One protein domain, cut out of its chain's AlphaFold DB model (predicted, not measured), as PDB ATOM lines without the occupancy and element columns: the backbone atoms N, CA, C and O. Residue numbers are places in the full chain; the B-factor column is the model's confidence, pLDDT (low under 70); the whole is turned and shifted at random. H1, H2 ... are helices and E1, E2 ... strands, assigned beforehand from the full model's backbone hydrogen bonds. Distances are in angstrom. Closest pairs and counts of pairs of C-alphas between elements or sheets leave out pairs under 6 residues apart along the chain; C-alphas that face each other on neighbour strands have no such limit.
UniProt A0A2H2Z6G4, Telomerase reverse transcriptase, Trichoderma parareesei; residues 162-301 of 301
ATOM      1  N   PRO A 162     -18.646 -31.940 -11.783       94.81
ATOM      2  CA  PRO A 162     -19.558 -32.660 -10.909       94.81
ATOM      3  C   PRO A 162     -19.666 -34.133 -11.288       94.81
ATOM      4  O   PRO A 162     -19.810 -34.466 -12.459       94.81
ATOM      5  N   TYR A 163     -19.670 -35.008 -10.286       94.62
ATOM      6  CA  TYR A 163     -19.927 -36.432 -10.482       94.62
ATOM      7  C   TYR A 163     -20.470 -37.065  -9.197       94.62
ATOM      8  O   TYR A 163     -19.842 -36.966  -8.141       94.62
ATOM      9  N   CYS A 164     -21.659 -37.668  -9.266       92.12
ATOM     10  CA  CYS A 164     -22.303 -38.429  -8.184       92.12
ATOM     11  C   CYS A 164     -22.233 -37.775  -6.782       92.12
ATOM     12  O   CYS A 164     -21.857 -38.405  -5.793       92.12
ATOM     13  N   GLY A 165     -22.580 -36.486  -6.680       91.38
ATOM     14  CA  GLY A 165     -22.569 -35.742  -5.408       91.38
ATOM     15  C   GLY A 165     -21.185 -35.263  -4.952       91.38
ATOM     16  O   GLY A 165     -21.026 -34.790  -3.821       91.38
ATOM     17  N   THR A 166     -20.184 -35.353  -5.825       94.25
ATOM     18  CA  THR A 166     -18.829 -34.836  -5.626       94.25
ATOM     19  C   THR A 166     -18.459 -33.818  -6.698       94.25
ATOM     20  O   THR A 166     -19.135 -33.672  -7.715       94.25
ATOM     21  N   PHE A 167     -17.378 -33.105  -6.431       95.25
ATOM     22  CA  PHE A 167     -16.749 -32.130  -7.294       95.25
ATOM     23  C   PHE A 167     -15.264 -32.427  -7.396       95.25
ATOM     24  O   PHE A 167     -14.605 -32.524  -6.360       95.25
ATOM     25  N   ILE A 168     -14.759 -32.478  -8.621       96.12
ATOM     26  CA  ILE A 168     -13.369 -32.787  -8.941       96.12
ATOM     27  C   ILE A 168     -12.751 -31.568  -9.621       96.12
ATOM     28  O   ILE A 168     -13.283 -31.061 -10.610       96.12
ATOM     29  N   ASP A 169     -11.651 -31.056  -9.082       95.00
ATOM     30  CA  ASP A 169     -10.885 -30.015  -9.765       95.00
ATOM     31  C   ASP A 169     -10.170 -30.609 -10.987       95.00
ATOM     32  O   ASP A 169      -9.378 -31.538 -10.858       95.00
ATOM     33  N   CYS A 170     -10.426 -30.090 -12.190       93.25
ATOM     34  CA  CYS A 170      -9.845 -30.655 -13.411       93.25
ATOM     35  C   CYS A 170      -8.320 -30.483 -13.531       93.25
ATOM     36  O   CYS A 170      -7.736 -31.052 -14.448       93.25
ATOM     37  N   LYS A 171      -7.682 -29.670 -12.679       91.31
ATOM     38  CA  LYS A 171      -6.232 -29.432 -12.696       91.31
ATOM     39  C   LYS A 171      -5.529 -30.106 -11.530       91.31
ATOM     40  O   LYS A 171      -4.482 -30.709 -11.727       91.31
ATOM     41  N   THR A 172      -6.073 -29.963 -10.323       94.06
ATOM     42  CA  THR A 172      -5.451 -30.501  -9.104       94.06
ATOM     43  C   THR A 172      -5.964 -31.890  -8.742       94.06
ATOM     44  O   THR A 172      -5.353 -32.554  -7.912       94.06
ATOM     45  N   LEU A 173      -7.070 -32.328  -9.356       95.12
ATOM     46  CA  LEU A 173      -7.822 -33.545  -9.027       95.12
ATOM     47  C   LEU A 173      -8.371 -33.578  -7.598       95.12
ATOM     48  O   LEU A 173      -8.906 -34.595  -7.178       95.12
ATOM     49  N   GLU A 174      -8.327 -32.461  -6.872       96.25
ATOM     50  CA  GLU A 174      -8.878 -32.381  -5.525       96.25
ATOM     51  C   GLU A 174     -10.387 -32.634  -5.520       96.25
ATOM     52  O   GLU A 174     -11.148 -32.068  -6.316       96.25
ATOM     53  N   ILE A 175     -10.833 -33.433  -4.553       95.94
ATOM     54  CA  ILE A 175     -12.201 -33.920  -4.453       95.94
ATOM     55  C   ILE A 175     -12.910 -33.248  -3.283       95.94
ATOM     56  O   ILE A 175     -12.497 -33.291  -2.124       95.94
ATOM     57  N   THR A 176     -14.066 -32.664  -3.574       95.06
ATOM     58  CA  THR A 176     -14.933 -32.031  -2.579       95.06
ATOM     59  C   THR A 176     -16.360 -32.535  -2.709       95.06
ATOM     60  O   THR A 176     -16.781 -32.978  -3.770       95.06
ATOM     61  N   LYS A 177     -17.139 -32.486  -1.628       93.62
ATOM     62  CA  LYS A 177     -18.570 -32.807  -1.693       93.62
ATOM     63  C   LYS A 177     -19.326 -31.706  -2.446       93.62
ATOM     64  O   LYS A 177     -19.169 -30.531  -2.096       93.62
ATOM     65  N   ASP A 178     -20.187 -32.078  -3.394       90.88
ATOM     66  CA  ASP A 178     -21.128 -31.141  -4.012       90.88
ATOM     67  C   ASP A 178     -22.211 -30.765  -2.994       90.88
ATOM     68  O   ASP A 178     -22.956 -31.603  -2.483       90.88
ATOM     69  N   ARG A 179     -22.255 -29.476  -2.652       84.69
ATOM     70  CA  ARG A 179     -23.206 -28.899  -1.695       84.69
ATOM     71  C   ARG A 179     -24.216 -27.968  -2.363       84.69
ATOM     72  O   ARG A 179     -25.003 -27.349  -1.651       84.69
ATOM     73  N   ARG A 180     -24.232 -27.846  -3.698       75.31
ATOM     74  CA  ARG A 180     -25.170 -26.958  -4.410       75.31
ATOM     75  C   ARG A 180     -26.623 -27.332  -4.142       75.31
ATOM     76  O   ARG A 180     -27.410 -26.456  -3.807       75.31
ATOM     77  N   SER A 181     -26.935 -28.627  -4.157       60.03
ATOM     78  CA  SER A 181     -28.279 -29.146  -3.872       60.03
ATOM     79  C   SER A 181     -28.816 -28.748  -2.494       60.03
ATOM     80  O   SER A 181     -30.021 -28.656  -2.312       60.03
ATOM     81  N   SER A 182     -27.948 -28.458  -1.521       60.00
ATOM     82  CA  SER A 182     -28.383 -28.069  -0.174       60.00
ATOM     83  C   SER A 182     -28.881 -26.623  -0.062       60.00
ATOM     84  O   SER A 182     -29.480 -26.286   0.955       60.00
ATOM     85  N   LYS A 183     -28.638 -25.766  -1.067       60.69
ATOM     86  CA  LYS A 183     -29.076 -24.361  -1.038       60.69
ATOM     87  C   LYS A 183     -30.547 -24.185  -1.418       60.69
ATOM     88  O   LYS A 183     -31.190 -23.294  -0.876       60.69
ATOM     89  N   ASP A 184     -31.060 -25.058  -2.282       60.69
ATOM     90  CA  ASP A 184     -32.413 -24.942  -2.848       60.69
ATOM     91  C   ASP A 184     -33.416 -25.933  -2.229       60.69
ATOM     92  O   ASP A 184     -34.614 -25.866  -2.499       60.69
ATOM     93  N   ILE A 185     -32.946 -26.859  -1.387       69.81
ATOM     94  CA  ILE A 185     -33.782 -27.856  -0.712       69.81
ATOM     95  C   ILE A 185     -34.045 -27.401   0.723       69.81
ATOM     96  O   ILE A 185     -33.106 -27.140   1.479       69.81
ATOM     97  N   ASP A 186     -35.317 -27.369   1.127       77.06
ATOM     98  CA  ASP A 186     -35.663 -27.183   2.535       77.06
ATOM     99  C   ASP A 186     -35.033 -28.305   3.369       77.06
ATOM    100  O   ASP A 186     -35.333 -29.487   3.209       77.06
ATOM    101  N   VAL A 187     -34.157 -27.918   4.292       82.25
ATOM    102  CA  VAL A 187     -33.418 -28.805   5.194       82.25
ATOM    103  C   VAL A 187     -34.357 -29.778   5.911       82.25
ATOM    104  O   VAL A 187     -33.956 -30.914   6.183       82.25
ATOM    105  N   SER A 188     -35.601 -29.362   6.178       76.81
ATOM    106  CA  SER A 188     -36.630 -30.183   6.821       76.81
ATOM    107  C   SER A 188     -36.948 -31.470   6.046       76.81
ATOM    108  O   SER A 188     -37.177 -32.507   6.668       76.81
ATOM    109  N   THR A 189     -36.865 -31.459   4.710       80.00
ATOM    110  CA  THR A 189     -37.131 -32.635   3.862       80.00
ATOM    111  C   THR A 189     -35.956 -33.613   3.833       80.00
ATOM    112  O   THR A 189     -36.122 -34.785   3.503       80.00
ATOM    113  N   SER A 190     -34.765 -33.157   4.232       81.38
ATOM    114  CA  SER A 190     -33.536 -33.959   4.271       81.38
ATOM    115  C   SER A 190     -33.295 -34.670   5.611       81.38
ATOM    116  O   SER A 190     -32.237 -35.278   5.810       81.38
ATOM    117  N   MET A 191     -34.237 -34.575   6.559       83.62
ATOM    118  CA  MET A 191     -34.088 -35.130   7.904       83.62
ATOM    119  C   MET A 191     -35.308 -35.911   8.384       83.62
ATOM    120  O   MET A 191     -36.449 -35.616   8.052       83.62
ATOM    121  N   THR A 192     -35.057 -36.884   9.259       85.12
ATOM    122  CA  THR A 192     -36.103 -37.608   9.987       85.12
ATOM    123  C   THR A 192     -36.042 -37.238  11.463       85.12
ATOM    124  O   THR A 192     -35.021 -37.476  12.120       85.12
ATOM    125  N   VAL A 193     -37.139 -36.686  11.985       85.44
ATOM    126  CA  VAL A 193     -37.281 -36.314  13.399       85.44
ATOM    127  C   VAL A 193     -37.894 -37.473  14.184       85.44
ATOM    128  O   VAL A 193     -38.938 -38.000  13.813       85.44
ATOM    129  N   GLU A 194     -37.240 -37.882  15.272       84.25
ATOM    130  CA  GLU A 194     -37.718 -38.956  16.150       84.25
ATOM    131  C   GLU A 194     -38.386 -38.378  17.405       84.25
ATOM    132  O   GLU A 194     -37.706 -37.849  18.287       84.25
ATOM    133  N   TYR A 195     -39.702 -38.569  17.528       83.31
ATOM    134  CA  TYR A 195     -40.525 -38.123  18.667       83.31
ATOM    135  C   TYR A 195     -40.622 -39.159  19.808       83.31
ATOM    136  O   TYR A 195     -41.611 -39.222  20.535       83.31
ATOM    137  N   GLY A 196     -39.608 -40.019  19.947       81.56
ATOM    138  CA  GLY A 196     -39.580 -41.092  20.948       81.56
ATOM    139  C   GLY A 196     -39.331 -40.616  22.388       81.56
ATOM    140  O   GLY A 196     -39.062 -39.446  22.649       81.56
ATOM    141  N   ARG A 197     -39.342 -41.566  23.335       81.75
ATOM    142  CA  ARG A 197     -39.225 -41.314  24.791       81.75
ATOM    143  C   ARG A 197     -37.877 -40.731  25.253       81.75
ATOM    144  O   ARG A 197     -37.791 -40.247  26.376       81.75
ATOM    145  N   SER A 198     -36.847 -40.746  24.403       88.75
ATOM    146  CA  SER A 198     -35.485 -40.289  24.731       88.75
ATOM    147  C   SER A 198     -35.022 -39.143  23.814       88.75
ATOM    148  O   SER A 198     -34.056 -39.314  23.062       88.75
ATOM    149  N   PRO A 199     -35.675 -37.961  23.852       89.06
ATOM    150  CA  PRO A 199     -35.452 -36.888  22.879       89.06
ATOM    151  C   PRO A 199     -33.999 -36.393  22.854       89.06
ATOM    152  O   PRO A 199     -33.441 -36.195  21.779       89.06
ATOM    153  N   GLY A 200     -33.339 -36.278  24.014       90.81
ATOM    154  CA  GLY A 200     -31.936 -35.849  24.088       90.81
ATOM    155  C   GLY A 200     -30.948 -36.842  23.465       90.81
ATOM    156  O   GLY A 200     -30.021 -36.434  22.767       90.81
ATOM    157  N   GLN A 201     -31.158 -38.147  23.667       91.31
ATOM    158  CA  GLN A 201     -30.308 -39.186  23.071       91.31
ATOM    159  C   GLN A 201     -30.534 -39.293  21.561       91.31
ATOM    160  O   GLN A 201     -29.570 -39.400  20.803       91.31
ATOM    161  N   ASN A 202     -31.793 -39.228  21.119       92.12
ATOM    162  CA  ASN A 202     -32.146 -39.263  19.701       92.12
ATOM    163  C   ASN A 202     -31.577 -38.049  18.963       92.12
ATOM    164  O   ASN A 202     -30.913 -38.219  17.942       92.12
ATOM    165  N   PHE A 203     -31.738 -36.849  19.527       93.81
ATOM    166  CA  PHE A 203     -31.125 -35.625  19.017       93.81
ATOM    167  C   PHE A 203     -29.611 -35.779  18.857       93.81
ATOM    168  O   PHE A 203     -29.083 -35.618  17.758       93.81
ATOM    169  N   GLN A 204     -28.911 -36.167  19.926       94.81
ATOM    170  CA  GLN A 204     -27.461 -36.331  19.883       94.81
ATOM    171  C   GLN A 204     -27.036 -37.352  18.822       94.81
ATOM    172  O   GLN A 204     -26.131 -37.080  18.035       94.81
ATOM    173  N   ARG A 205     -27.708 -38.507  18.749       93.50
ATOM    174  CA  ARG A 205     -27.431 -39.537  17.739       93.50
ATOM    175  C   ARG A 205     -27.615 -38.999  16.320       93.50
ATOM    176  O   ARG A 205     -26.746 -39.219  15.482       93.50
ATOM    177  N   LYS A 206     -28.710 -38.280  16.048       93.12
ATOM    178  CA  LYS A 206     -29.008 -37.708  14.724       93.12
ATOM    179  C   LYS A 206     -27.974 -36.669  14.305       93.12
ATOM    180  O   LYS A 206     -27.488 -36.739  13.179       93.12
ATOM    181  N   VAL A 207     -27.579 -35.772  15.209       94.50
ATOM    182  CA  VAL A 207     -26.549 -34.757  14.933       94.50
ATOM    183  C   VAL A 207     -25.196 -35.418  14.652       94.50
ATOM    184  O   VAL A 207     -24.546 -35.104  13.658       94.50
ATOM    185  N   LEU A 208     -24.790 -36.393  15.470       94.31
ATOM    186  CA  LEU A 208     -23.529 -37.113  15.268       94.31
ATOM    187  C   LEU A 208     -23.523 -37.936  13.974       94.31
ATOM    188  O   LEU A 208     -22.510 -37.984  13.276       94.31
ATOM    189  N   ASN A 209     -24.641 -38.577  13.639       92.19
ATOM    190  CA  ASN A 209     -24.774 -39.332  12.398       92.19
ATOM    191  C   ASN A 209     -24.780 -38.417  11.170       92.19
ATOM    192  O   ASN A 209     -24.178 -38.777  10.164       92.19
ATOM    193  N   SER A 210     -25.375 -37.221  11.261       91.69
ATOM    194  CA  SER A 210     -25.322 -36.224  10.186       91.69
ATOM    195  C   SER A 210     -23.881 -35.917   9.783       91.69
ATOM    196  O   SER A 210     -23.560 -35.993   8.599       91.69
ATOM    197  N   LEU A 211     -23.003 -35.657  10.758       92.38
ATOM    198  CA  LEU A 211     -21.582 -35.453  10.483       92.38
ATOM    199  C   LEU A 211     -20.964 -36.710   9.857       92.38
ATOM    200  O   LEU A 211     -20.352 -36.634   8.797       92.38
ATOM    201  N   LYS A 212     -21.166 -37.886  10.470       90.31
ATOM    202  CA  LYS A 212     -20.597 -39.159   9.991       90.31
ATOM    203  C   LYS A 212     -20.919 -39.445   8.523       90.31
ATOM    204  O   LYS A 212     -20.015 -39.828   7.788       90.31
ATOM    205  N   TYR A 213     -22.168 -39.249   8.102       87.56
ATOM    206  CA  TYR A 213     -22.594 -39.497   6.720       87.56
ATOM    207  C   TYR A 213     -21.988 -38.511   5.720       87.56
ATOM    208  O   TYR A 213     -21.815 -38.843   4.553       87.56
ATOM    209  N   GLN A 214     -21.644 -37.304   6.165       85.94
ATOM    210  CA  GLN A 214     -20.972 -36.300   5.340       85.94
ATOM    211  C   GLN A 214     -19.448 -36.494   5.323       85.94
ATOM    212  O   GLN A 214     -18.778 -35.996   4.421       85.94
ATOM    213  N   SER A 215     -18.903 -37.234   6.294       87.00
ATOM    214  CA  SER A 215     -17.466 -37.421   6.508       87.00
ATOM    215  C   SER A 215     -16.863 -38.601   5.730       87.00
ATOM    216  O   SER A 215     -16.081 -39.387   6.291       87.00
ATOM    217  N   HIS A 216     -17.221 -38.751   4.447       90.25
ATOM    218  CA  HIS A 216     -16.591 -39.747   3.571       90.25
ATOM    219  C   HIS A 216     -15.079 -39.499   3.495       90.25
ATOM    220  O   HIS A 216     -14.646 -38.351   3.411       90.25
ATOM    221  N   LEU A 217     -14.274 -40.566   3.547       90.94
ATOM    222  CA  LEU A 217     -12.817 -40.468   3.713       90.94
ATOM    223  C   LEU A 217     -12.139 -39.630   2.622       90.94
ATOM    224  O   LEU A 217     -11.231 -38.868   2.930       90.94
ATOM    225  N   MET A 218     -12.644 -39.701   1.387       92.94
ATOM    226  CA  MET A 218     -12.034 -39.051   0.223       92.94
ATOM    227  C   MET A 218     -11.954 -37.522   0.324       92.94
ATOM    228  O   MET A 218     -11.128 -36.921  -0.345       92.94
ATOM    229  N   PHE A 219     -12.789 -36.886   1.154       94.50
ATOM    230  CA  PHE A 219     -12.786 -35.427   1.333       94.50
ATOM    231  C   PHE A 219     -11.792 -34.947   2.397       94.50
ATOM    232  O   PHE A 219     -11.635 -33.741   2.588       94.50
ATOM    233  N   PHE A 220     -11.188 -35.875   3.143       93.75
ATOM    234  CA  PHE A 220     -10.305 -35.580   4.274       93.75
ATOM    235  C   PHE A 220      -8.948 -36.268   4.172       93.75
ATOM    236  O   PHE A 220      -8.169 -36.221   5.124       93.75
ATOM    237  N   ASP A 221      -8.690 -36.909   3.034       93.88
ATOM    238  CA  ASP A 221      -7.394 -37.477   2.715       93.88
ATOM    239  C   ASP A 221      -6.433 -36.351   2.326       93.88
ATOM    240  O   ASP A 221      -6.599 -35.741   1.268       93.88
ATOM    241  N   THR A 222      -5.464 -36.056   3.192       94.44
ATOM    242  CA  THR A 222      -4.422 -35.046   2.954       94.44
ATOM    243  C   THR A 222      -3.310 -35.545   2.033       94.44
ATOM    244  O   THR A 222      -2.450 -34.758   1.657       94.44
ATOM    245  N   GLY A 223      -3.294 -36.837   1.684       92.88
ATOM    246  CA  GLY A 223      -2.407 -37.379   0.653       92.88
ATOM    247  C   GLY A 223      -2.908 -37.085  -0.761       92.88
ATOM    248  O   GLY A 223      -2.114 -37.024  -1.695       92.88
ATOM    249  N   HIS A 224      -4.218 -36.868  -0.912       94.38
ATOM    250  CA  HIS A 224      -4.854 -36.551  -2.191       94.38
ATOM    251  C   HIS A 224      -5.314 -35.091  -2.292       94.38
ATOM    252  O   HIS A 224      -5.195 -34.475  -3.346       94.38
ATOM    253  N   ASN A 225      -5.832 -34.521  -1.202       96.38
ATOM    254  CA  ASN A 225      -6.314 -33.142  -1.163       96.38
ATOM    255  C   ASN A 225      -5.348 -32.244  -0.393       96.38
ATOM    256  O   ASN A 225      -4.756 -32.667   0.600       96.38
ATOM    257  N   SER A 226      -5.275 -30.964  -0.766       95.56
ATOM    258  CA  SER A 226      -4.569 -29.980   0.053       95.56
ATOM    259  C   SER A 226      -5.222 -29.825   1.429       95.56
ATOM    260  O   SER A 226      -6.425 -30.049   1.620       95.56
ATOM    261  N   VAL A 227      -4.431 -29.375   2.405       95.00
ATOM    262  CA  VAL A 227      -4.927 -29.078   3.757       95.00
ATOM    263  C   VAL A 227      -6.060 -28.048   3.711       95.00
ATOM    264  O   VAL A 227      -7.055 -28.208   4.419       95.00
ATOM    265  N   ASP A 228      -5.967 -27.040   2.842       95.00
ATOM    266  CA  ASP A 228      -7.010 -26.025   2.674       95.00
ATOM    267  C   ASP A 228      -8.328 -26.629   2.178       95.00
ATOM    268  O   ASP A 228      -9.395 -26.326   2.728       95.00
ATOM    269  N   THR A 229      -8.265 -27.540   1.204       95.75
ATOM    270  CA  THR A 229      -9.433 -28.281   0.711       95.75
ATOM    271  C   THR A 229     -10.038 -29.166   1.798       95.75
ATOM    272  O   THR A 229     -11.260 -29.160   1.983       95.75
ATOM    273  N   VAL A 230      -9.216 -29.877   2.576       95.81
ATOM    274  CA  VAL A 230      -9.687 -30.704   3.700       95.81
ATOM    275  C   VAL A 230     -10.377 -29.848   4.768       95.81
ATOM    276  O   VAL A 230     -11.472 -30.188   5.226       95.81
ATOM    277  N   LEU A 231      -9.799 -28.700   5.135       94.94
ATOM    278  CA  LEU A 231     -10.407 -27.762   6.085       94.94
ATOM    279  C   LEU A 231     -11.684 -27.120   5.524       94.94
ATOM    280  O   LEU A 231     -12.646 -26.899   6.263       94.94
ATOM    281  N   GLY A 232     -11.741 -26.838   4.222       94.44
ATOM    282  CA  GLY A 232     -12.960 -26.405   3.534       94.44
ATOM    283  C   GLY A 232     -14.066 -27.463   3.592       94.44
ATOM    284  O   GLY A 232     -15.208 -27.159   3.948       94.44
ATOM    285  N   SER A 233     -13.722 -28.724   3.330       95.00
ATOM    286  CA  SER A 233     -14.633 -29.867   3.439       95.00
ATOM    287  C   SER A 233     -15.139 -30.071   4.867       95.00
ATOM    288  O   SER A 233     -16.335 -30.318   5.053       95.00
ATOM    289  N   LEU A 234     -14.273 -29.900   5.871       94.25
ATOM    290  CA  LEU A 234     -14.635 -29.960   7.286       94.25
ATOM    291  C   LEU A 234     -15.595 -28.840   7.683       94.25
ATOM    292  O   LEU A 234     -16.650 -29.117   8.252       94.25
ATOM    293  N   ARG A 235     -15.285 -27.593   7.308       93.75
ATOM    294  CA  ARG A 235     -16.175 -26.441   7.518       93.75
ATOM    295  C   ARG A 235     -17.547 -26.677   6.895       93.75
ATOM    296  O   ARG A 235     -18.565 -26.470   7.550       93.75
ATOM    297  N   GLY A 236     -17.588 -27.191   5.665       92.75
ATOM    298  CA  GLY A 236     -18.840 -27.531   4.993       92.75
ATOM    299  C   GLY A 236     -19.637 -28.637   5.698       92.75
ATOM    300  O   GLY A 236     -20.862 -28.568   5.739       92.75
ATOM    301  N   ALA A 237     -18.973 -29.653   6.259       93.75
ATOM    302  CA  ALA A 237     -19.634 -30.709   7.032       93.75
ATOM    303  C   ALA A 237     -20.182 -30.188   8.376       93.75
ATOM    304  O   ALA A 237     -21.305 -30.514   8.766       93.75
ATOM    305  N   PHE A 238     -19.436 -29.319   9.066       94.50
ATOM    306  CA  PHE A 238     -19.930 -28.668  10.279       94.50
ATOM    307  C   PHE A 238     -21.112 -27.743  10.003       94.50
ATOM    308  O   PHE A 238     -22.094 -27.810  10.737       94.50
ATOM    309  N   ALA A 239     -21.068 -26.943   8.937       92.75
ATOM    310  CA  ALA A 239     -22.174 -26.068   8.557       92.75
ATOM    311  C   ALA A 239     -23.460 -26.862   8.264       92.75
ATOM    312  O   ALA A 239     -24.514 -26.553   8.818       92.75
ATOM    313  N   GLU A 240     -23.377 -27.931   7.463       91.25
ATOM    314  CA  GLU A 240     -24.540 -28.771   7.141       91.25
ATOM    315  C   GLU A 240     -25.065 -29.510   8.390       91.25
ATOM    316  O   GLU A 240     -26.274 -29.622   8.595       91.25
ATOM    317  N   THR A 241     -24.171 -29.972   9.269       93.62
ATOM    318  CA  THR A 241     -24.547 -30.596  10.549       93.62
ATOM    319  C   THR A 241     -25.208 -29.601  11.504       93.62
ATOM    320  O   THR A 241     -26.215 -29.936  12.128       93.62
ATOM    321  N   ALA A 242     -24.693 -28.374  11.605       93.75
ATOM    322  CA  ALA A 242     -25.261 -27.314  12.433       93.75
ATOM    323  C   ALA A 242     -26.646 -26.889  11.927       93.75
ATOM    324  O   ALA A 242     -27.571 -26.732  12.723       93.75
ATOM    325  N   LEU A 243     -26.816 -26.780  10.608       91.88
ATOM    326  CA  LEU A 243     -28.095 -26.466   9.981       91.88
ATOM    327  C   LEU A 243     -29.139 -27.564  10.243       91.88
ATOM    328  O   LEU A 243     -30.259 -27.269  10.662       91.88
ATOM    329  N   LYS A 244     -28.757 -28.841  10.094       92.06
ATOM    330  CA  LYS A 244     -29.630 -29.978  10.427       92.06
ATOM    331  C   LYS A 244     -29.951 -30.046  11.918       92.06
ATOM    332  O   LYS A 244     -31.085 -30.330  12.291       92.06
ATOM    333  N   MET A 245     -28.980 -29.750  12.779       93.69
ATOM    334  CA  MET A 245     -29.189 -29.649  14.223       93.69
ATOM    335  C   MET A 245     -30.211 -28.557  14.561       93.69
ATOM    336  O   MET A 245     -31.134 -28.803  15.336       93.69
ATOM    337  N   TRP A 246     -30.068 -27.370  13.969       92.81
ATOM    338  CA  TRP A 246     -30.982 -26.245  14.160       92.81
ATOM    339  C   TRP A 246     -32.405 -26.584  13.709       92.81
ATOM    340  O   TRP A 246     -33.347 -26.393  14.479       92.81
ATOM    341  N   ALA A 247     -32.569 -27.143  12.508       92.12
ATOM    342  CA  ALA A 247     -33.883 -27.527  12.002       92.12
ATOM    343  C   ALA A 247     -34.518 -28.645  12.854       92.12
ATOM    344  O   ALA A 247     -35.689 -28.537  13.208       92.12
ATOM    345  N   TYR A 248     -33.740 -29.635  13.312       92.62
ATOM    346  CA  TYR A 248     -34.236 -30.669  14.231       92.62
ATOM    347  C   TYR A 248     -34.765 -30.070  15.542       92.62
ATOM    348  O   TYR A 248     -35.837 -30.455  16.007       92.62
ATOM    349  N   LEU A 249     -34.040 -29.116  16.142       92.19
ATOM    350  CA  LEU A 249     -34.461 -28.454  17.385       92.19
ATOM    351  C   LEU A 249     -35.791 -27.709  17.229       92.19
ATOM    352  O   LEU A 249     -36.566 -27.663  18.180       92.19
ATOM    353  N   ARG A 250     -36.070 -27.149  16.046       90.69
ATOM    354  CA  ARG A 250     -37.324 -26.433  15.760       90.69
ATOM    355  C   ARG A 250     -38.533 -27.350  15.618       90.69
ATOM    356  O   ARG A 250     -39.653 -26.884  15.796       90.69
ATOM    357  N   CYS A 251     -38.314 -28.629  15.332       89.94
ATOM    358  CA  CYS A 251     -39.382 -29.621  15.268       89.94
ATOM    359  C   CYS A 251     -39.777 -30.162  16.653       89.94
ATOM    360  O   CYS A 251     -40.791 -30.843  16.772       89.94
ATOM    361  N   LEU A 252     -38.997 -29.890  17.706       89.19
ATOM    362  CA  LEU A 252     -39.300 -30.369  19.053       89.19
ATOM    363  C   LEU A 252     -40.428 -29.556  19.701       89.19
ATOM    364  O   LEU A 252     -40.439 -28.326  19.677       89.19
ATOM    365  N   SER A 253     -41.363 -30.263  20.333       85.50
ATOM    366  CA  SER A 253     -42.457 -29.680  21.112       85.50
ATOM    367  C   SER A 253     -41.972 -29.129  22.459       85.50
ATOM    368  O   SER A 253     -40.896 -29.481  22.949       85.50
ATOM    369  N   ALA A 254     -42.816 -28.344  23.139       82.62
ATOM    370  CA  ALA A 254     -42.542 -27.882  24.504       82.62
ATOM    371  C   ALA A 254     -42.241 -29.041  25.481       82.62
ATOM    372  O   ALA A 254     -41.364 -28.913  26.330       82.62
ATOM    373  N   SER A 255     -42.908 -30.191  25.310       81.62
ATOM    374  CA  SER A 255     -42.715 -31.398  26.128       81.62
ATOM    375  C   SER A 255     -41.430 -32.176  25.825       81.62
ATOM    376  O   SER A 255     -41.016 -33.003  26.632       81.62
ATOM    377  N   THR A 256     -40.784 -31.921  24.684       84.69
ATOM    378  CA  THR A 256     -39.536 -32.585  24.260       84.69
ATOM    379  C   THR A 256     -38.356 -31.617  24.171       84.69
ATOM    380  O   THR A 256     -37.284 -31.976  23.677       84.69
ATOM    381  N   ARG A 257     -38.533 -30.388  24.678       86.69
ATOM    382  CA  ARG A 257     -37.522 -29.333  24.656       86.69
ATOM    383  C   ARG A 257     -36.266 -29.776  25.402       86.69
ATOM    384  O   ARG A 257     -36.312 -30.212  26.550       86.69
ATOM    385  N   LEU A 258     -35.124 -29.631  24.741       90.81
ATOM    386  CA  LEU A 258     -33.833 -30.018  25.298       90.81
ATOM    387  C   LEU A 258     -33.268 -28.921  26.199       90.81
ATOM    388  O   LEU A 258     -33.441 -27.729  25.938       90.81
ATOM    389  N   SER A 259     -32.535 -29.330  27.235       91.31
ATOM    390  CA  SER A 259     -31.757 -28.394  28.039       91.31
ATOM    391  C   SER A 259     -30.557 -27.869  27.249       91.31
ATOM    392  O   SER A 259     -29.976 -28.565  26.411       91.31
ATOM    393  N   VAL A 260     -30.137 -26.642  27.562       92.69
ATOM    394  CA  VAL A 260     -28.960 -26.003  26.949       92.69
ATOM    395  C   VAL A 260     -27.705 -26.872  27.118       92.69
ATOM    396  O   VAL A 260     -26.917 -27.011  26.185       92.69
ATOM    397  N   ASN A 261     -27.572 -27.555  28.258       94.81
ATOM    398  CA  ASN A 261     -26.457 -28.465  28.535       94.81
ATOM    399  C   ASN A 261     -26.398 -29.654  27.563       94.81
ATOM    400  O   ASN A 261     -25.308 -30.043  27.145       94.81
ATOM    401  N   VAL A 262     -27.547 -30.213  27.156       93.88
ATOM    402  CA  VAL A 262     -27.598 -31.302  26.163       93.88
ATOM    403  C   VAL A 262     -27.156 -30.804  24.786       93.88
ATOM    404  O   VAL A 262     -26.418 -31.504  24.089       93.88
ATOM    405  N   VAL A 263     -27.556 -29.588  24.408       95.06
ATOM    406  CA  VAL A 263     -27.169 -28.976  23.128       95.06
ATOM    407  C   VAL A 263     -25.667 -28.684  23.103       95.06
ATOM    408  O   VAL A 263     -24.967 -29.185  22.225       95.06
ATOM    409  N   ILE A 264     -25.142 -27.975  24.108       95.56
ATOM    410  CA  ILE A 264     -23.705 -27.667  24.224       95.56
ATOM    411  C   ILE A 264     -22.873 -28.952  24.289       95.56
ATOM    412  O   ILE A 264     -21.863 -29.079  23.597       95.56
ATOM    413  N   GLY A 265     -23.302 -29.931  25.091       96.56
ATOM    414  CA  GLY A 265     -22.630 -31.225  25.190       96.56
ATOM    415  C   GLY A 265     -22.599 -31.970  23.855       96.56
ATOM    416  O   GLY A 265     -21.599 -32.604  23.529       96.56
ATOM    417  N   THR A 266     -23.656 -31.855  23.049       96.25
ATOM    418  CA  THR A 266     -23.701 -32.447  21.705       96.25
ATOM    419  C   THR A 266     -22.741 -31.746  20.749       96.25
ATOM    420  O   THR A 266     -22.003 -32.439  20.058       96.25
ATOM    421  N   ILE A 267     -22.665 -30.411  20.762       95.75
ATOM    422  CA  ILE A 267     -21.707 -29.648  19.941       95.75
ATOM    423  C   ILE A 267     -20.263 -30.054  20.270       95.75
ATOM    424  O   ILE A 267     -19.489 -30.362  19.369       95.75
ATOM    425  N   LYS A 268     -19.913 -30.149  21.560       94.81
ATOM    426  CA  LYS A 268     -18.580 -30.616  21.984       94.81
ATOM    427  C   LYS A 268     -18.280 -32.025  21.464       94.81
ATOM    428  O   LYS A 268     -17.230 -32.253  20.870       94.81
ATOM    429  N   LYS A 269     -19.241 -32.952  21.595       95.25
ATOM    430  CA  LYS A 269     -19.096 -34.318  21.068       95.25
ATOM    431  C   LYS A 269     -18.950 -34.361  19.548       95.25
ATOM    432  O   LYS A 269     -18.224 -35.218  19.063       95.25
ATOM    433  N   VAL A 270     -19.622 -33.483  18.798       95.31
ATOM    434  CA  VAL A 270     -19.483 -33.384  17.333       95.31
ATOM    435  C   VAL A 270     -18.036 -33.067  16.957       95.31
ATOM    436  O   VAL A 270     -17.479 -33.752  16.104       95.31
ATOM    437  N   VAL A 271     -17.415 -32.095  17.628       93.81
ATOM    438  CA  VAL A 271     -16.017 -31.698  17.387       93.81
ATOM    439  C   VAL A 271     -15.046 -32.832  17.730       93.81
ATOM    440  O   VAL A 271     -14.178 -33.169  16.924       93.81
ATOM    441  N   ASP A 272     -15.220 -33.479  18.887       92.25
ATOM    442  CA  ASP A 272     -14.371 -34.609  19.281       92.25
ATOM    443  C   ASP A 272     -14.517 -35.797  18.316       92.25
ATOM    444  O   ASP A 272     -13.524 -36.383  17.884       92.25
ATOM    445  N   ILE A 273     -15.752 -36.134  17.929       90.94
ATOM    446  CA  ILE A 273     -16.030 -37.225  16.990       90.94
ATOM    447  C   ILE A 273     -15.501 -36.903  15.594       90.94
ATOM    448  O   ILE A 273     -14.980 -37.808  14.946       90.94
ATOM    449  N   ALA A 274     -15.577 -35.650  15.141       92.19
ATOM    450  CA  ALA A 274     -14.964 -35.231  13.885       92.19
ATOM    451  C   ALA A 274     -13.472 -35.572  13.891       92.19
ATOM    452  O   ALA A 274     -13.015 -36.340  13.051       92.19
ATOM    453  N   PHE A 275     -12.729 -35.100  14.894       91.69
ATOM    454  CA  PHE A 275     -11.296 -35.371  14.987       91.69
ATOM    455  C   PHE A 275     -10.985 -36.876  15.032       91.69
ATOM    456  O   PHE A 275     -10.122 -37.348  14.289       91.69
ATOM    457  N   LEU A 276     -11.717 -37.645  15.847       89.88
ATOM    458  CA  LEU A 276     -11.529 -39.094  15.986       89.88
ATOM    459  C   LEU A 276     -11.820 -39.871  14.697       89.88
ATOM    460  O   LEU A 276     -11.106 -40.818  14.380       89.88
ATOM    461  N   ILE A 277     -12.861 -39.493  13.951       86.88
ATOM    462  CA  ILE A 277     -13.199 -40.131  12.674       86.88
ATOM    463  C   ILE A 277     -12.099 -39.876  11.650       86.88
ATOM    464  O   ILE A 277     -11.677 -40.805  10.963       86.88
ATOM    465  N   LEU A 278     -11.646 -38.628  11.550       86.56
ATOM    466  CA  LEU A 278     -10.705 -38.193  10.524       86.56
ATOM    467  C   LEU A 278      -9.301 -38.760  10.756       86.56
ATOM    468  O   LEU A 278      -8.652 -39.196   9.808       86.56
ATOM    469  N   THR A 279      -8.874 -38.858  12.017       86.94
ATOM    470  CA  THR A 279      -7.540 -39.355  12.403       86.94
ATOM    471  C   THR A 279      -7.522 -40.831  12.819       86.94
ATOM    472  O   THR A 279      -6.500 -41.348  13.275       86.94
ATOM    473  N   SER A 280      -8.648 -41.527  12.652       84.38
ATOM    474  CA  SER A 280      -8.845 -42.923  13.040       84.38
ATOM    475  C   SER A 280      -7.728 -43.846  12.535       84.38
ATOM    476  O   SER A 280      -7.518 -43.989  11.327       84.38
ATOM    477  N   LYS A 281      -7.075 -44.568  13.459       80.12
ATOM    478  CA  LYS A 281      -6.112 -45.634  13.116       80.12
ATOM    479  C   LYS A 281      -6.748 -46.718  12.247       80.12
ATOM    480  O   LYS A 281      -6.080 -47.276  11.388       80.12
ATOM    481  N   TRP A 282      -8.040 -46.987  12.436       81.56
ATOM    482  CA  TRP A 282      -8.769 -47.967  11.632       81.56
ATOM    483  C   TRP A 282      -8.852 -47.561  10.158       81.56
ATOM    484  O   TRP A 282      -8.705 -48.418   9.294       81.56
ATOM    485  N   ARG A 283      -9.016 -46.262   9.856       82.56
ATOM    486  CA  ARG A 283      -8.988 -45.781   8.465       82.56
ATOM    487  C   ARG A 283      -7.624 -46.026   7.827       82.56
ATOM    488  O   ARG A 283      -7.584 -46.580   6.739       82.56
ATOM    489  N   LYS A 284      -6.540 -45.710   8.539       80.62
ATOM    490  CA  LYS A 284      -5.165 -45.953   8.065       80.62
ATOM    491  C   LYS A 284      -4.859 -47.441   7.865       80.62
ATOM    492  O   LYS A 284      -4.215 -47.801   6.897       80.62
ATOM    493  N   MET A 285      -5.348 -48.313   8.752       83.06
ATOM    494  CA  MET A 285      -5.166 -49.767   8.606       83.06
ATOM    495  C   MET A 285      -5.962 -50.355   7.437       83.06
ATOM    496  O   MET A 285      -5.530 -51.330   6.839       83.06
ATOM    497  N   ARG A 286      -7.146 -49.809   7.137       85.38
ATOM    498  CA  ARG A 286      -8.001 -50.301   6.047       85.38
ATOM    499  C   ARG A 286      -7.611 -49.729   4.682       85.38
ATOM    500  O   ARG A 286      -7.853 -50.379   3.672       85.38
ATOM    501  N   PHE A 287      -7.075 -48.514   4.657       86.38
ATOM    502  CA  PHE A 287      -6.700 -47.788   3.451       86.38
ATOM    503  C   PHE A 287      -5.256 -47.313   3.610       86.38
ATOM    504  O   PHE A 287      -5.016 -46.258   4.191       86.38
ATOM    505  N   GLU A 288      -4.306 -48.108   3.117       84.12
ATOM    506  CA  GLU A 288      -2.864 -47.910   3.350       84.12
ATOM    507  C   GLU A 288      -2.362 -46.529   2.904       84.12
ATOM    508  O   GLU A 288      -1.521 -45.932   3.571       84.12
ATOM    509  N   ASN A 289      -2.944 -45.984   1.831       86.44
ATOM    510  CA  ASN A 289      -2.574 -44.680   1.276       86.44
ATOM    511  C   ASN A 289      -3.303 -43.490   1.925       86.44
ATOM    512  O   ASN A 289      -3.013 -42.348   1.583       86.44
ATOM    513  N   TYR A 290      -4.247 -43.725   2.842       90.06
ATOM    514  CA  TYR A 290      -4.995 -42.638   3.471       90.06
ATOM    515  C   TYR A 290      -4.124 -41.880   4.476       90.06
ATOM    516  O   TYR A 290      -3.722 -42.420   5.517       90.06
ATOM    517  N   ALA A 291      -3.931 -40.587   4.230       90.50
ATOM    518  CA  ALA A 291      -3.287 -39.676   5.163       90.50
ATOM    519  C   ALA A 291      -4.292 -38.647   5.692       90.50
ATOM    520  O   ALA A 291      -5.198 -38.209   4.999       90.50
ATOM    521  N   CYS A 292      -4.154 -38.249   6.953       88.88
ATOM    522  CA  CYS A 292      -4.937 -37.143   7.498       88.88
ATOM    523  C   CYS A 292      -4.099 -36.438   8.558       88.88
ATOM    524  O   CYS A 292      -3.951 -36.932   9.680       88.88
ATOM    525  N   GLU A 293      -3.502 -35.316   8.164       88.19
ATOM    526  CA  GLU A 293      -2.526 -34.566   8.966       88.19
ATOM    527  C   GLU A 293      -3.130 -33.367   9.711       88.19
ATOM    528  O   GLU A 293      -2.420 -32.507  10.233       88.19
ATOM    529  N   ILE A 294      -4.458 -33.314   9.813       89.88
ATOM    530  CA  ILE A 294      -5.143 -32.259  10.558       89.88
ATOM    531  C   ILE A 294      -4.907 -32.400  12.069       89.88
ATOM    532  O   ILE A 294      -4.972 -33.485  12.653       89.88
ATOM    533  N   ARG A 295      -4.679 -31.270  12.738       90.12
ATOM    534  CA  ARG A 295      -4.503 -31.187  14.192       90.12
ATOM    535  C   ARG A 295      -5.835 -30.915  14.881       90.12
ATOM    536  O   ARG A 295      -6.689 -30.214  14.344       90.12
ATOM    537  N   LYS A 296      -5.981 -31.365  16.133       89.25
ATOM    538  CA  LYS A 296      -7.197 -31.114  16.931       89.25
ATOM    539  C   LYS A 296      -7.533 -29.620  17.028       89.25
ATOM    540  O   LYS A 296      -8.695 -29.257  16.908       89.25
ATOM    541  N   ALA A 297      -6.519 -28.760  17.154       89.12
ATOM    542  CA  ALA A 297      -6.696 -27.308  17.174       89.12
ATOM    543  C   ALA A 297      -7.347 -26.760  15.889       89.12
ATOM    544  O   ALA A 297      -8.180 -25.870  15.975       89.12
ATOM    545  N   GLN A 298      -7.030 -27.325  14.719       88.25
ATOM    546  CA  GLN A 298      -7.622 -26.912  13.439       88.25
ATOM    547  C   GLN A 298      -9.072 -27.384  13.281       88.25
ATOM    548  O   GLN A 298      -9.833 -26.773  12.548       88.25
ATOM    549  N   VAL A 299      -9.459 -28.470  13.957       87.56
ATOM    550  CA  VAL A 299     -10.856 -28.943  13.990       87.56
ATOM    551  C   VAL A 299     -11.711 -28.089  14.932       87.56
ATOM    552  O   VAL A 299     -12.923 -28.007  14.756       87.56
ATOM    553  N   MET A 300     -11.089 -27.487  15.949       85.69
ATOM    554  CA  MET A 300     -11.757 -26.644  16.945       85.69
ATOM    555  C   MET A 300     -11.878 -25.168  16.538       85.69
ATOM    556  O   MET A 300     -12.708 -24.476  17.127       85.69
ATOM    557  N   ALA A 301     -11.026 -24.703  15.620       70.06
ATOM    558  CA  ALA A 301     -10.987 -23.330  15.117       70.06
ATOM    559  C   ALA A 301     -12.098 -23.066  14.092       70.06
ATOM    560  O   ALA A 301     -12.681 -21.962  14.154       70.06
TER     561      ALA A 301
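What this domain is: This is residues 162 to 301 of the 301 residues of the protein "Telomerase reverse transcriptase" of Trichoderma parareesei (UniProt A0A2H2Z6G4). Three long helices, H3, H4 and H5, lie side by side in an up-and-down bundle, each running against the one before it, with H3 packed on both others. The small hairpin E1 E2 and H2 pack on different parts of H4, and H7 packs on H5. The 140 printed residues include two named strands, E1 and E2, an antiparallel sheet, and then seven named helices, H1 to H7; the class is mostly helix. The whole is compact, with a radius of gyration of the C-alphas of 16.3 A, and elongated, spanning 52 by 33 by 27 A.

How they stand to each other: E1, residues 166 to 168, and E2, residues 175 to 177, form a hairpin, with N 167 and O 176 within hydrogen-bond range at 2.7 A. H1, residues 181 to 184, and H2, residues 187 to 190, meet only through their link. H3, residues 199 to 214, and H4, residues 227 to 250, form a helical hairpin: they touch, closest at C-alphas 211 and 241, 5.7 A, at a shallow tilt of 29 degrees, opposite ways. H4 touches H3 with residues 237 to 248 alone, and H2 with 243 to 248 alone, closest at C-alphas 188 and 247, 6.4 A. The closest C-alphas of E2 and H4, 176 and 233, are 6.4 A apart. H5, residues 260 to 278, touches H3, closest at C-alphas 204 and 266, 5.7 A, at a shallow tilt of 28 degrees, the same way; H4 and H5 are near each other. H6, residues 281 to 286, touches no helix. H7, residues 296 to 300, touches H5, with residues 271 to 275 of H5 alone, closest at C-alphas 275 and 296, 6.2 A. In H3 to H7 every O i to N i+4 pair is within hydrogen-bond range; H1 and H2 are too short for one.

Where its parts are: E1 begins at C-alpha 166 (-18.829, -34.836, -5.626). H3 is 22.8 A long, H4 34.7 A and H5 27.4 A. H7 ends at C-alpha 300 (-11.757, -26.644, 16.945).

The domain as a whole: The C-alphas of Lys 171 and Ser 255, the two farthest apart, are 53.3 A apart. The printed part has no cut. The link from H3 to H4 is long, with 12 residues. Residues 181 to 185 have pLDDT under 70.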